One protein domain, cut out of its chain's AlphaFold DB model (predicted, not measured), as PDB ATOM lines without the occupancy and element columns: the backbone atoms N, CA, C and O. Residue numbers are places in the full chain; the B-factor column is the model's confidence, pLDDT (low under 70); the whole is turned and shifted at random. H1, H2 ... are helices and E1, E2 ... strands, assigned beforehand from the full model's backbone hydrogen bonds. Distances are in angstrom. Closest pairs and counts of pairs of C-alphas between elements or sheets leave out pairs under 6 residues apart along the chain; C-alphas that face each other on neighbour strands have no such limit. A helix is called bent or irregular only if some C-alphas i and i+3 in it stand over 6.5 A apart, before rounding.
ATOM      1  N   HIS A   8     586.473 343.338 385.101       59.16
ATOM      2  CA  HIS A   8     587.259 343.554 383.879       59.16
ATOM      3  C   HIS A   8     588.096 344.838 383.954       59.16
ATOM      4  O   HIS A   8     587.713 345.814 384.600       59.16
ATOM      5  N   VAL A   9     589.270 344.815 383.310       56.56
ATOM      6  CA  VAL A   9     590.189 345.959 383.228       56.56
ATOM      7  C   VAL A   9     590.013 346.634 381.877       56.56
ATOM      8  O   VAL A   9     590.331 346.054 380.837       56.56
ATOM      9  N   ARG A  10     589.539 347.878 381.885       54.22
ATOM     10  CA  ARG A  10     589.451 348.715 380.691       54.22
ATOM     11  C   ARG A  10     590.667 349.626 380.628       54.22
ATOM     12  O   ARG A  10     590.938 350.347 381.578       54.22
ATOM     13  N   ARG A  11     591.404 349.602 379.519       54.34
ATOM     14  CA  ARG A  11     592.574 350.464 379.299       54.34
ATOM     15  C   ARG A  11     592.180 351.576 378.323       54.34
ATOM     16  O   ARG A  11     591.848 351.224 377.200       54.34
ATOM     17  N   GLU A  12     592.147 352.846 378.767       49.75
ATOM     18  CA  GLU A  12     592.508 354.085 378.023       49.75
ATOM     19  C   GLU A  12     591.746 355.355 378.478       49.75
ATOM     20  O   GLU A  12     590.528 355.292 378.655       49.75
ATOM     21  N   PRO A  13     592.389 356.553 378.516       52.81
ATOM     22  CA  PRO A  13     593.812 356.823 378.809       52.81
ATOM     23  C   PRO A  13     594.164 356.515 380.277       52.81
ATOM     24  O   PRO A  13     595.329 356.362 380.627       52.81
ATOM     25  N   THR A  14     593.131 356.360 381.098       59.03
ATOM     26  CA  THR A  14     593.158 355.877 382.472       59.03
ATOM     27  C   THR A  14     592.681 354.427 382.473       59.03
ATOM     28  O   THR A  14     591.801 354.056 381.689       59.03
ATOM     29  N   GLN A  15     593.296 353.573 383.289       72.56
ATOM     30  CA  GLN A  15     592.845 352.194 383.428       72.56
ATOM     31  C   GLN A  15     591.725 352.144 384.468       72.56
ATOM     32  O   GLN A  15     591.845 352.774 385.509       72.56
ATOM     33  N   PHE A  16     590.644 351.417 384.200       77.06
ATOM     34  CA  PHE A  16     589.563 351.229 385.166       77.06
ATOM     35  C   PHE A  16     589.325 349.751 385.421       77.06
ATOM     36  O   PHE A  16     589.273 348.952 384.485       77.06
ATOM     37  N   ARG A  17     589.139 349.400 386.688       81.00
ATOM     38  CA  ARG A  17     588.561 348.134 387.113       81.00
ATOM     39  C   ARG A  17     587.070 348.341 387.308       81.00
ATOM     40  O   ARG A  17     586.670 349.197 388.089       81.00
ATOM     41  N   VAL A  18     586.259 347.580 386.587       80.50
ATOM     42  CA  VAL A  18     584.801 347.661 386.688       80.50
ATOM     43  C   VAL A  18     584.277 346.379 387.310       80.50
ATOM     44  O   VAL A  18     584.651 345.292 386.869       80.50
ATOM     45  N   THR A  19     583.419 346.525 388.315       80.25
ATOM     46  CA  THR A  19     582.798 345.441 389.078       80.25
ATOM     47  C   THR A  19     581.299 345.690 389.153       80.25
ATOM     48  O   THR A  19     580.877 346.783 389.530       80.25
ATOM     49  N   VAL A  20     580.491 344.688 388.815       82.56
ATOM     50  CA  VAL A  20     579.044 344.734 389.062       82.56
ATOM     51  C   VAL A  20     578.797 344.289 390.498       82.56
ATOM     52  O   VAL A  20     579.342 343.280 390.931       82.56
ATOM     53  N   ILE A  21     578.001 345.048 391.246       83.81
ATOM     54  CA  ILE A  21     577.654 344.718 392.627       83.81
ATOM     55  C   ILE A  21     576.481 343.740 392.609       83.81
ATOM     56  O   ILE A  21     575.337 344.139 392.385       83.81
ATOM     57  N   GLU A  22     576.758 342.458 392.826       80.25
ATOM     58  CA  GLU A  22     575.768 341.387 392.650       80.25
ATOM     59  C   GLU A  22     575.470 340.632 393.947       80.25
ATOM     60  O   GLU A  22     574.411 340.014 394.064       80.25
ATOM     61  N   ASN A  23     576.376 340.671 394.929       79.12
ATOM     62  CA  ASN A  23     576.251 339.861 396.138       79.12
ATOM     63  C   ASN A  23     576.822 340.517 397.408       79.12
ATOM     64  O   ASN A  23     577.426 341.589 397.388       79.12
ATOM     65  N   ASP A  24     576.627 339.828 398.536       76.56
ATOM     66  CA  ASP A  24     577.048 340.280 399.865       76.56
ATOM     67  C   ASP A  24     578.573 340.442 400.011       76.56
ATOM     68  O   ASP A  24     579.033 341.247 400.822       76.56
ATOM     69  N   ASP A  25     579.383 339.722 399.229       75.12
ATOM     70  CA  ASP A  25     580.842 339.865 399.271       75.12
ATOM     71  C   ASP A  25     581.307 341.173 398.620       75.12
ATOM     72  O   ASP A  25     582.230 341.821 399.133       75.12
ATOM     73  N   ASP A  26     580.628 341.610 397.557       80.50
ATOM     74  CA  ASP A  26     580.844 342.924 396.949       80.50
ATOM     75  C   ASP A  26     580.437 344.041 397.932       80.50
ATOM     76  O   ASP A  26     581.152 345.036 398.090       80.50
ATOM     77  N   LEU A  27     579.348 343.848 398.691       78.88
ATOM     78  CA  LEU A  27     578.923 344.772 399.754       78.88
ATOM     79  C   LEU A  27     579.966 344.884 400.872       78.88
ATOM     80  O   LEU A  27     580.296 345.985 401.322       78.88
ATOM     81  N   HIS A  28     580.521 343.756 401.319       81.38
ATOM     82  CA  HIS A  28     581.589 343.753 402.317       81.38
ATOM     83  C   HIS A  28     582.846 344.468 401.818       81.38
ATOM     84  O   HIS A  28     583.518 345.145 402.604       81.38
ATOM     85  N   TYR A  29     583.173 344.324 400.532       84.44
ATOM     86  CA  TYR A  29     584.285 345.040 399.921       84.44
ATOM     87  C   TYR A  29     584.051 346.554 399.930       84.44
ATOM     88  O   TYR A  29     584.928 347.296 400.381       84.44
ATOM     89  N   LEU A  30     582.865 346.999 399.503       85.25
ATOM     90  CA  LEU A  30     582.478 348.411 399.485       85.25
ATOM     91  C   LEU A  30     582.534 349.039 400.880       85.25
ATOM     92  O   LEU A  30     583.166 350.081 401.056       85.25
ATOM     93  N   GLY A  31     581.961 348.375 401.885       83.12
ATOM     94  CA  GLY A  31     581.978 348.869 403.262       83.12
ATOM     95  C   GLY A  31     583.392 348.965 403.844       83.12
ATOM     96  O   GLY A  31     583.731 349.932 404.512       83.12
ATOM     97  N   ARG A  32     584.267 347.992 403.558       84.69
ATOM     98  CA  ARG A  32     585.650 348.009 404.071       84.69
ATOM     99  C   ARG A  32     586.562 348.993 403.349       84.69
ATOM    100  O   ARG A  32     587.491 349.507 403.966       84.69
ATOM    101  N   THR A  33     586.356 349.182 402.051       84.25
ATOM    102  CA  THR A  33     587.288 349.937 401.201       84.25
ATOM    103  C   THR A  33     586.881 351.399 401.083       84.25
ATOM    104  O   THR A  33     587.748 352.272 401.084       84.25
ATOM    105  N   TYR A  34     585.576 351.660 401.014       85.75
ATOM    106  CA  TYR A  34     585.016 352.967 400.678       85.75
ATOM    107  C   TYR A  34     584.043 353.511 401.732       85.75
ATOM    108  O   TYR A  34     583.519 354.601 401.536       85.75
ATOM    109  N   ASP A  35     583.813 352.789 402.839       86.88
ATOM    110  CA  ASP A  35     582.851 353.166 403.894       86.88
ATOM    111  C   ASP A  35     581.415 353.344 403.358       86.88
ATOM    112  O   ASP A  35     580.606 354.123 403.863       86.88
ATOM    113  N   ILE A  36     581.086 352.613 402.286       85.69
ATOM    114  CA  ILE A  36     579.761 352.633 401.666       85.69
ATOM    115  C   ILE A  36     578.929 351.506 402.264       85.69
ATOM    116  O   ILE A  36     579.190 350.323 402.035       85.69
ATOM    117  N   HIS A  37     577.892 351.887 403.004       86.44
ATOM    118  CA  HIS A  37     576.985 350.961 403.668       86.44
ATOM    119  C   HIS A  37     575.546 351.200 403.205       86.44
ATOM    120  O   HIS A  37     575.024 352.302 403.402       86.44
ATOM    121  N   PRO A  38     574.878 350.197 402.604       87.81
ATOM    122  CA  PRO A  38     573.475 350.336 402.261       87.81
ATOM    123  C   PRO A  38     572.613 350.453 403.522       87.81
ATOM    124  O   PRO A  38     572.920 349.908 404.587       87.81
ATOM    125  N   TYR A  39     571.490 351.149 403.390       89.94
ATOM    126  CA  TYR A  39     570.426 351.162 404.383       89.94
ATOM    127  C   TYR A  39     569.769 349.778 404.497       89.94
ATOM    128  O   TYR A  39     570.008 348.869 403.703       89.94
ATOM    129  N   LYS A  40     568.876 349.617 405.480       86.75
ATOM    130  CA  LYS A  40     568.166 348.348 405.731       86.75
ATOM    131  C   LYS A  40     567.344 347.832 404.543       86.75
ATOM    132  O   LYS A  40     566.991 346.661 404.533       86.75
ATOM    133  N   ASP A  41     567.009 348.697 403.594       88.75
ATOM    134  CA  ASP A  41     566.292 348.354 402.365       88.75
ATOM    135  C   ASP A  41     567.218 348.057 401.173       88.75
ATOM    136  O   ASP A  41     566.731 347.863 400.066       88.75
ATOM    137  N   GLY A  42     568.539 348.009 401.382       84.19
ATOM    138  CA  GLY A  42     569.519 347.698 400.336       84.19
ATOM    139  C   GLY A  42     569.886 348.882 399.436       84.19
ATOM    140  O   GLY A  42     570.668 348.720 398.499       84.19
ATOM    141  N   CYS A  43     569.353 350.074 399.711       89.75
ATOM    142  CA  CYS A  43     569.657 351.282 398.950       89.75
ATOM    143  C   CYS A  43     570.829 352.063 399.553       89.75
ATOM    144  O   CYS A  43     571.084 351.980 400.751       89.75
ATOM    145  N   ILE A  44     571.479 352.900 398.749       89.62
ATOM    146  CA  ILE A  44     572.430 353.930 399.190       89.62
ATOM    147  C   ILE A  44     571.924 355.318 398.802       89.62
ATOM    148  O   ILE A  44     571.064 355.449 397.932       89.62
ATOM    149  N   VAL A  45     572.462 356.350 399.449       88.62
ATOM    150  CA  VAL A  45     572.296 357.734 399.005       88.62
ATOM    151  C   VAL A  45     573.534 358.135 398.212       88.62
ATOM    152  O   VAL A  45     574.654 358.006 398.704       88.62
ATOM    153  N   ARG A  46     573.325 358.599 396.981       84.38
ATOM    154  CA  ARG A  46     574.357 359.162 396.106       84.38
ATOM    155  C   ARG A  46     574.130 360.652 395.944       84.38
ATOM    156  O   ARG A  46     572.991 361.106 395.949       84.38
ATOM    157  N   TYR A  47     575.218 361.383 395.760       79.19
ATOM    158  CA  TYR A  47     575.183 362.796 395.409       79.19
ATOM    159  C   TYR A  47     575.222 362.923 393.887       79.19
ATOM    160  O   TYR A  47     576.121 362.366 393.255       79.19
ATOM    161  N   ILE A  48     574.222 363.590 393.312       72.75
ATOM    162  CA  ILE A  48     574.053 363.725 391.855       72.75
ATOM    163  C   ILE A  48     574.914 364.877 391.318       72.75
ATOM    164  O   ILE A  48     575.449 364.807 390.212       72.75
ATOM    165  N   ASP A  49     575.094 365.929 392.115       69.62
ATOM    166  CA  ASP A  49     575.889 367.100 391.763       69.62
ATOM    167  C   ASP A  49     577.239 367.140 392.500       69.62
ATOM    168  O   ASP A  49     577.468 366.497 393.525       69.62
ATOM    169  N   ARG A  50     578.179 367.921 391.951       60.84
ATOM    170  CA  ARG A  50     579.503 368.130 392.565       60.84
ATOM    171  C   ARG A  50     579.442 368.964 393.844       60.84
ATOM    172  O   ARG A  50     580.387 368.917 394.627       60.84
ATOM    173  N   ASP A  51     578.355 369.705 394.032       69.75
ATOM    174  CA  ASP A  51     578.139 370.570 395.191       69.75
ATOM    175  C   ASP A  51     577.502 369.813 396.376       69.75
ATOM    176  O   ASP A  51     577.409 370.354 397.478       69.75
ATOM    177  N   GLY A  52     577.118 368.543 396.181       64.75
ATOM    178  CA  GLY A  52     576.609 367.641 397.216       64.75
ATOM    179  C   GLY A  52     575.214 367.998 397.734       64.75
ATOM    180  O   GLY A  52     574.824 367.542 398.814       64.75
ATOM    181  N   MET A  53     574.474 368.833 397.010       67.69
ATOM    182  CA  MET A  53     573.178 369.356 397.440       67.69
ATOM    183  C   MET A  53     572.027 368.478 396.963       67.69
ATOM    184  O   MET A  53     571.024 368.358 397.671       67.69
ATOM    185  N   GLU A  54     572.180 367.822 395.813       75.06
ATOM    186  CA  GLU A  54     571.179 366.904 395.288       75.06
ATOM    187  C   GLU A  54     571.537 365.451 395.609       75.06
ATOM    188  O   GLU A  54     572.636 364.973 395.319       75.06
ATOM    189  N   GLN A  55     570.595 364.750 396.241       83.88
ATOM    190  CA  GLN A  55     570.761 363.375 396.692       83.88
ATOM    191  C   GLN A  55     569.709 362.475 396.056       83.88
ATOM    192  O   GLN A  55     568.513 362.758 396.132       83.88
ATOM    193  N   GLU A  56     570.152 361.350 395.510       86.56
ATOM    194  CA  GLU A  56     569.276 360.285 395.042       86.56
ATOM    195  C   GLU A  56     569.447 359.045 395.906       86.56
ATOM    196  O   GLU A  56     570.555 358.697 396.321       86.56
ATOM    197  N   ARG A  57     568.341 358.341 396.151       88.06
ATOM    198  CA  ARG A  57     568.364 357.039 396.804       88.06
ATOM    199  C   ARG A  57     568.219 355.938 395.762       88.06
ATOM    200  O   ARG A  57     567.155 355.804 395.167       88.06
ATOM    201  N   VAL A  58     569.262 355.132 395.595       86.38
ATOM    202  CA  VAL A  58     569.318 354.082 394.566       86.38
ATOM    203  C   VAL A  58     569.579 352.705 395.177       86.38
ATOM    204  O   VAL A  58     570.288 352.621 396.185       86.38
ATOM    205  N   PRO A  59     569.039 351.617 394.599       88.00
ATOM    206  CA  PRO A  59     569.425 350.258 394.970       88.00
ATOM    207  C   PRO A  59     570.916 350.041 394.710       88.00
ATOM    208  O   PRO A  59     571.402 350.396 393.642       88.00
ATOM    209  N   LEU A  60     571.636 349.459 395.674       86.44
ATOM    210  CA  LEU A  60     573.071 349.208 395.521       86.44
ATOM    211  C   LEU A  60     573.363 347.974 394.653       86.44
ATOM    212  O   LEU A  60     574.326 347.963 393.890       86.44
ATOM    213  N   LEU A  61     572.528 346.938 394.754       85.25
ATOM    214  CA  LEU A  61     572.633 345.762 393.889       85.25
ATOM    215  C   LEU A  61     572.308 346.141 392.439       85.25
ATOM    216  O   LEU A  61     571.330 346.841 392.177       85.25
ATOM    217  N   GLY A  62     573.123 345.660 391.503       79.25
ATOM    218  CA  GLY A  62     573.046 346.002 390.080       79.25
ATOM    219  C   GLY A  62     573.761 347.303 389.702       79.25
ATOM    220  O   GLY A  62     573.744 347.684 388.532       79.25
ATOM    221  N   MET A  63     574.398 347.989 390.658       87.38
ATOM    222  CA  MET A  63     575.284 349.112 390.355       87.38
ATOM    223  C   MET A  63     576.648 348.638 389.846       87.38
ATOM    224  O   MET A  63     577.110 347.543 390.161       87.38
ATOM    225  N   TYR A  64     577.316 349.514 389.103       85.62
ATOM    226  CA  TYR A  64     578.668 349.330 388.597       85.62
ATOM    227  C   TYR A  64     579.631 350.161 389.438       85.62
ATOM    228  O   TYR A  64     579.571 351.391 389.436       85.62
ATOM    229  N   LEU A  65     580.534 349.492 390.147       88.25
ATOM    230  CA  LEU A  65     581.695 350.111 390.768       88.25
ATOM    231  C   LEU A  65     582.797 350.238 389.718       88.25
ATOM    232  O   LEU A  65     583.280 349.232 389.197       88.25
ATOM    233  N   THR A  66     583.213 351.465 389.428       86.31
ATOM    234  CA  THR A  66     584.362 351.757 388.573       86.31
ATOM    235  C   THR A  66     585.485 352.316 389.433       86.31
ATOM    236  O   THR A  66     585.293 353.256 390.197       86.31
ATOM    237  N   GLU A  67     586.662 351.713 389.351       87.94
ATOM    238  CA  GLU A  67     587.831 352.083 390.146       87.94
ATOM    239  C   GLU A  67     588.971 352.426 389.207       87.94
ATOM    240  O   GLU A  67     589.332 351.627 388.345       87.94
ATOM    241  N   GLU A  68     589.547 353.608 389.365       85.00
ATOM    242  CA  GLU A  68     590.721 354.000 388.601       85.00
ATOM    243  C   GLU A  68     591.941 353.196 389.062       85.00
ATOM    244  O   GLU A  68     592.170 352.970 390.253       85.00
ATOM    245  N   LEU A  69     592.724 352.757 388.085       81.50
ATOM    246  CA  LEU A  69     593.962 352.029 388.255       81.50
ATOM    247  C   LEU A  69     595.137 352.908 387.821       81.50
ATOM    248  O   LEU A  69     595.054 353.634 386.827       81.50
ATOM    249  N   ASP A  70     596.243 352.811 388.550       80.62
ATOM    250  CA  ASP A  70     597.507 353.428 388.166       80.62
ATOM    251  C   ASP A  70     598.186 352.677 387.004       80.62
ATOM    252  O   ASP A  70     597.658 351.722 386.425       80.62
ATOM    253  N   GLN A  71     599.383 353.135 386.633       76.38
ATOM    254  CA  GLN A  71     600.168 352.544 385.547       76.38
ATOM    255  C   GLN A  71     600.590 351.093 385.832       76.38
ATOM    256  O   GLN A  71     600.793 350.332 384.884       76.38
ATOM    257  N   ASP A  72     600.656 350.705 387.108       77.19
ATOM    258  CA  ASP A  72     601.001 349.361 387.574       77.19
ATOM    259  C   ASP A  72     599.756 348.467 387.748       77.19
ATOM    260  O   ASP A  72     599.866 347.292 388.114       77.19
ATOM    261  N   GLY A  73     598.560 348.997 387.456       70.12
ATOM    262  CA  GLY A  73     597.288 348.288 387.562       70.12
ATOM    263  C   GLY A  73     596.740 348.195 388.988       70.12
ATOM    264  O   GLY A  73     595.874 347.356 389.246       70.12
ATOM    265  N   GLN A  74     597.233 349.016 389.918       80.31
ATOM    266  CA  GLN A  74     596.749 349.088 391.297       80.31
ATOM    267  C   GLN A  74     595.656 350.145 391.444       80.31
ATOM    268  O   GLN A  74     595.690 351.188 390.803       80.31
ATOM    269  N   VAL A  75     594.691 349.893 392.328       81.81
ATOM    270  CA  VAL A  75     593.574 350.816 392.576       81.81
ATOM    271  C   VAL A  75     594.071 352.098 393.242       81.81
ATOM    272  O   VAL A  75     594.647 352.061 394.330       81.81
ATOM    273  N   THR A  76     593.782 353.246 392.629       81.12
ATOM    274  CA  THR A  76     594.210 354.575 393.104       81.12
ATOM    275  C   THR A  76     593.325 355.144 394.215       81.12
ATOM    276  O   THR A  76     593.653 356.180 394.791       81.12
ATOM    277  N   ARG A  77     592.225 354.449 394.549       76.56
ATOM    278  CA  ARG A  77     591.108 354.844 395.439       76.56
ATOM    279  C   ARG A  77     590.121 355.852 394.849       76.56
ATOM    280  O   ARG A  77     589.071 356.077 395.458       76.56
ATOM    281  N   THR A  78     590.402 356.418 393.679       83.56
ATOM    282  CA  THR A  78     589.373 357.122 392.912       83.56
ATOM    283  C   THR A  78     588.371 356.089 392.411       83.56
ATOM    284  O   THR A  78     588.747 355.132 391.729       83.56
ATOM    285  N   HIS A  79     587.103 356.260 392.770       88.44
ATOM    286  CA  HIS A  79     586.042 355.339 392.392       88.44
ATOM    287  C   HIS A  79     584.742 356.085 392.096       88.44
ATOM    288  O   HIS A  79     584.538 357.212 392.553       88.44
ATOM    289  N   GLN A  80     583.862 355.443 391.337       88.44
ATOM    290  CA  GLN A  80     582.494 355.886 391.116       88.44
ATOM    291  C   GLN A  80     581.557 354.687 391.231       88.44
ATOM    292  O   GLN A  80     581.885 353.578 390.814       88.44
ATOM    293  N   LEU A  81     580.376 354.922 391.795       88.44
ATOM    294  CA  LEU A  81     579.248 354.008 391.666       88.44
ATOM    295  C   LEU A  81     578.327 354.575 390.605       88.44
ATOM    296  O   LEU A  81     577.935 355.736 390.710       88.44
ATOM    297  N   LEU A  82     577.998 353.765 389.611       85.62
ATOM    298  CA  LEU A  82     577.191 354.152 388.465       85.62
ATOM    299  C   LEU A  82     576.006 353.203 388.345       85.62
ATOM    300  O   LEU A  82     576.136 351.990 388.510       85.62
ATOM    301  N   THR A  83     574.837 353.750 388.054       84.56
ATOM    302  CA  THR A  83     573.719 352.958 387.542       84.56
ATOM    303  C   THR A  83     574.099 352.352 386.191       84.56
ATOM    304  O   THR A  83     575.036 352.800 385.532       84.56
ATOM    305  N   PHE A  84     573.344 351.353 385.734       74.50
ATOM    306  CA  PHE A  84     573.515 350.811 384.384       74.50
ATOM    307  C   PHE A  84     573.446 351.898 383.302       74.50
ATOM    308  O   PHE A  84     574.225 351.869 382.351       74.50
ATOM    309  N   GLN A  85     572.541 352.871 383.452       74.00
ATOM    310  CA  GLN A  85     572.412 353.968 382.499       74.00
ATOM    311  C   GLN A  85     573.650 354.871 382.506       74.00
ATOM    312  O   GLN A  85     574.218 355.086 381.444       74.00
ATOM    313  N   GLU A  86     574.107 355.338 383.671       79.69
ATOM    314  CA  GLU A  86     575.296 356.202 383.773       79.69
ATOM    315  C   GLU A  86     576.568 355.474 383.330       79.69
ATOM    316  O   GLU A  86     577.398 356.040 382.622       79.69
ATOM    317  N   TYR A  87     576.706 354.198 383.711       77.50
ATOM    318  CA  TYR A  87     577.790 353.350 383.233       77.50
ATOM    319  C   TYR A  87     577.761 353.303 381.710       77.50
ATOM    320  O   TYR A  87     578.768 353.574 381.066       77.50
ATOM    321  N   ASN A  88     576.597 353.056 381.111       68.12
ATOM    322  CA  ASN A  88     576.491 353.083 379.667       68.12
ATOM    323  C   ASN A  88     576.801 354.470 379.094       68.12
ATOM    324  O   ASN A  88     577.630 354.582 378.211       68.12
ATOM    325  N   GLU A  89     576.241 355.559 379.591       69.12
ATOM    326  CA  GLU A  89     576.526 356.893 379.044       69.12
ATOM    327  C   GLU A  89     578.024 357.241 379.093       69.12
ATOM    328  O   GLU A  89     578.580 357.739 378.115       69.12
ATOM    329  N   GLN A  90     578.707 356.889 380.183       71.94
ATOM    330  CA  GLN A  90     580.125 357.186 380.383       71.94
ATOM    331  C   GLN A  90     581.065 356.220 379.642       71.94
ATOM    332  O   GLN A  90     582.172 356.599 379.251       71.94
ATOM    333  N   PHE A  91     580.648 354.968 379.438       65.50
ATOM    334  CA  PHE A  91     581.509 353.885 378.950       65.50
ATOM    335  C   PHE A  91     581.046 353.256 377.615       65.50
ATOM    336  O   PHE A  91     581.845 352.584 376.952       65.50
ATOM    337  N   VAL A  92     579.812 353.491 377.156       56.59
ATOM    338  CA  VAL A  92     579.230 352.985 375.890       56.59
ATOM    339  C   VAL A  92     579.509 353.891 374.702       56.59
ATOM    340  O   VAL A  92     579.421 353.402 373.585       56.59
ATOM    341  N   GLU A  93     579.994 355.130 374.840       51.47
ATOM    342  CA  GLU A  93     580.485 355.848 373.645       51.47
ATOM    343  C   GLU A  93     581.582 355.074 372.881       51.47
ATOM    344  O   GLU A  93     581.753 355.283 371.682       51.47
TER     345      GLU A  93
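Overview. This is residues 8 to 93 of the 158 residues of an uncharacterized protein of Pseudarthrobacter sp. BIM B-2242 (UniProt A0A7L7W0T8). A twisted four-stranded antiparallel sheet makes the body, with the helix H2 packed along one face and the helix H1 over the opposite face, beside the strands. A separate two-stranded hairpin, E3 and E4, sits beyond the end of the sheet where E5 begins and E6 ends. The printed part has 86 residues, with six named strands and two named helices in the order E1 E2 H1 E3 E4 E5 E6 H2; the larger sheet runs E1 E2 E5 E6, and the class is mixed, helices and strands. The whole is compact, with a radius of gyration of the C-alphas of 13.2 A and spans of 37 by 27 by 22 A.

Arrangement. The sheet holds E1, residues 8 to 11, E2, residues 15 to 20, E5, residues 64 to 69, and E6, residues 75 to 82; E1 and E6 are its edge strands. It is only just strongly twisted, its C-alphas lying up to 4.3 A off the best plane, and E6 bends by 68 degrees at residue 78. E1 and E2 form a hairpin, with N 10 and O 16 at 2.8 A. E2 and E5 are antiparallel at 157 degrees, with N 69 and O 15 at 2.7 A. E5 and E6 form a hairpin, with N 64 and O 82 at 2.8 A. H2, residues 84 to 93, is on the sheet at a height over the sheet of 10.0 A, and the two make two layers, a helix on one face of a sheet. It lies over E5, at 16 degrees on the local plane, along the strands; it is only just not over E6, on which 2 of its C-alphas fall. The closest C-alphas of E5 and H2 are those of Tyr 64 and Tyr 87, 6.8 A apart. H1, residues 24 to 34, is on the opposite face at a height over the sheet of 9.7 A, over none of the strands, but only just: 2 of its 11 C-alphas fall on E2. H1 and H2 are apart. E3, residues 43 to 47, and E4, residues 55 to 59, form a hairpin at 148 degrees, with N 44 and O 58 at 2.8 A. E3 is only just apart from E6, with the closest C-alphas 8.4 A from each other. In H1 every O i to N i+4 pair is within hydrogen-bond range; in H2, 5 of 6 are.

Along the chain. E1 begins at C-alpha 8, (587.259, 343.554, 383.879). E2 measures 16.7 A from first to last C-alpha, E5 15.5 A and E6 17.2 A; H1 measures 15.0 A. H2, 13.8 A long, ends at C-alpha 93, (580.485, 355.848, 373.645); it is only just irregular, with C-alphas 90 and 93 being 6.9 A apart.

Size, cuts and confidence. The C-alphas farthest apart are those of Pro 13 and Lys 40, 38.1 A. The printed part has no cut, and no link is long. The mean pLDDT of the printed part is 78.2; it is under 70 at residues 8 to 14, 49 to 53, 88 to 89 and 91 to 93.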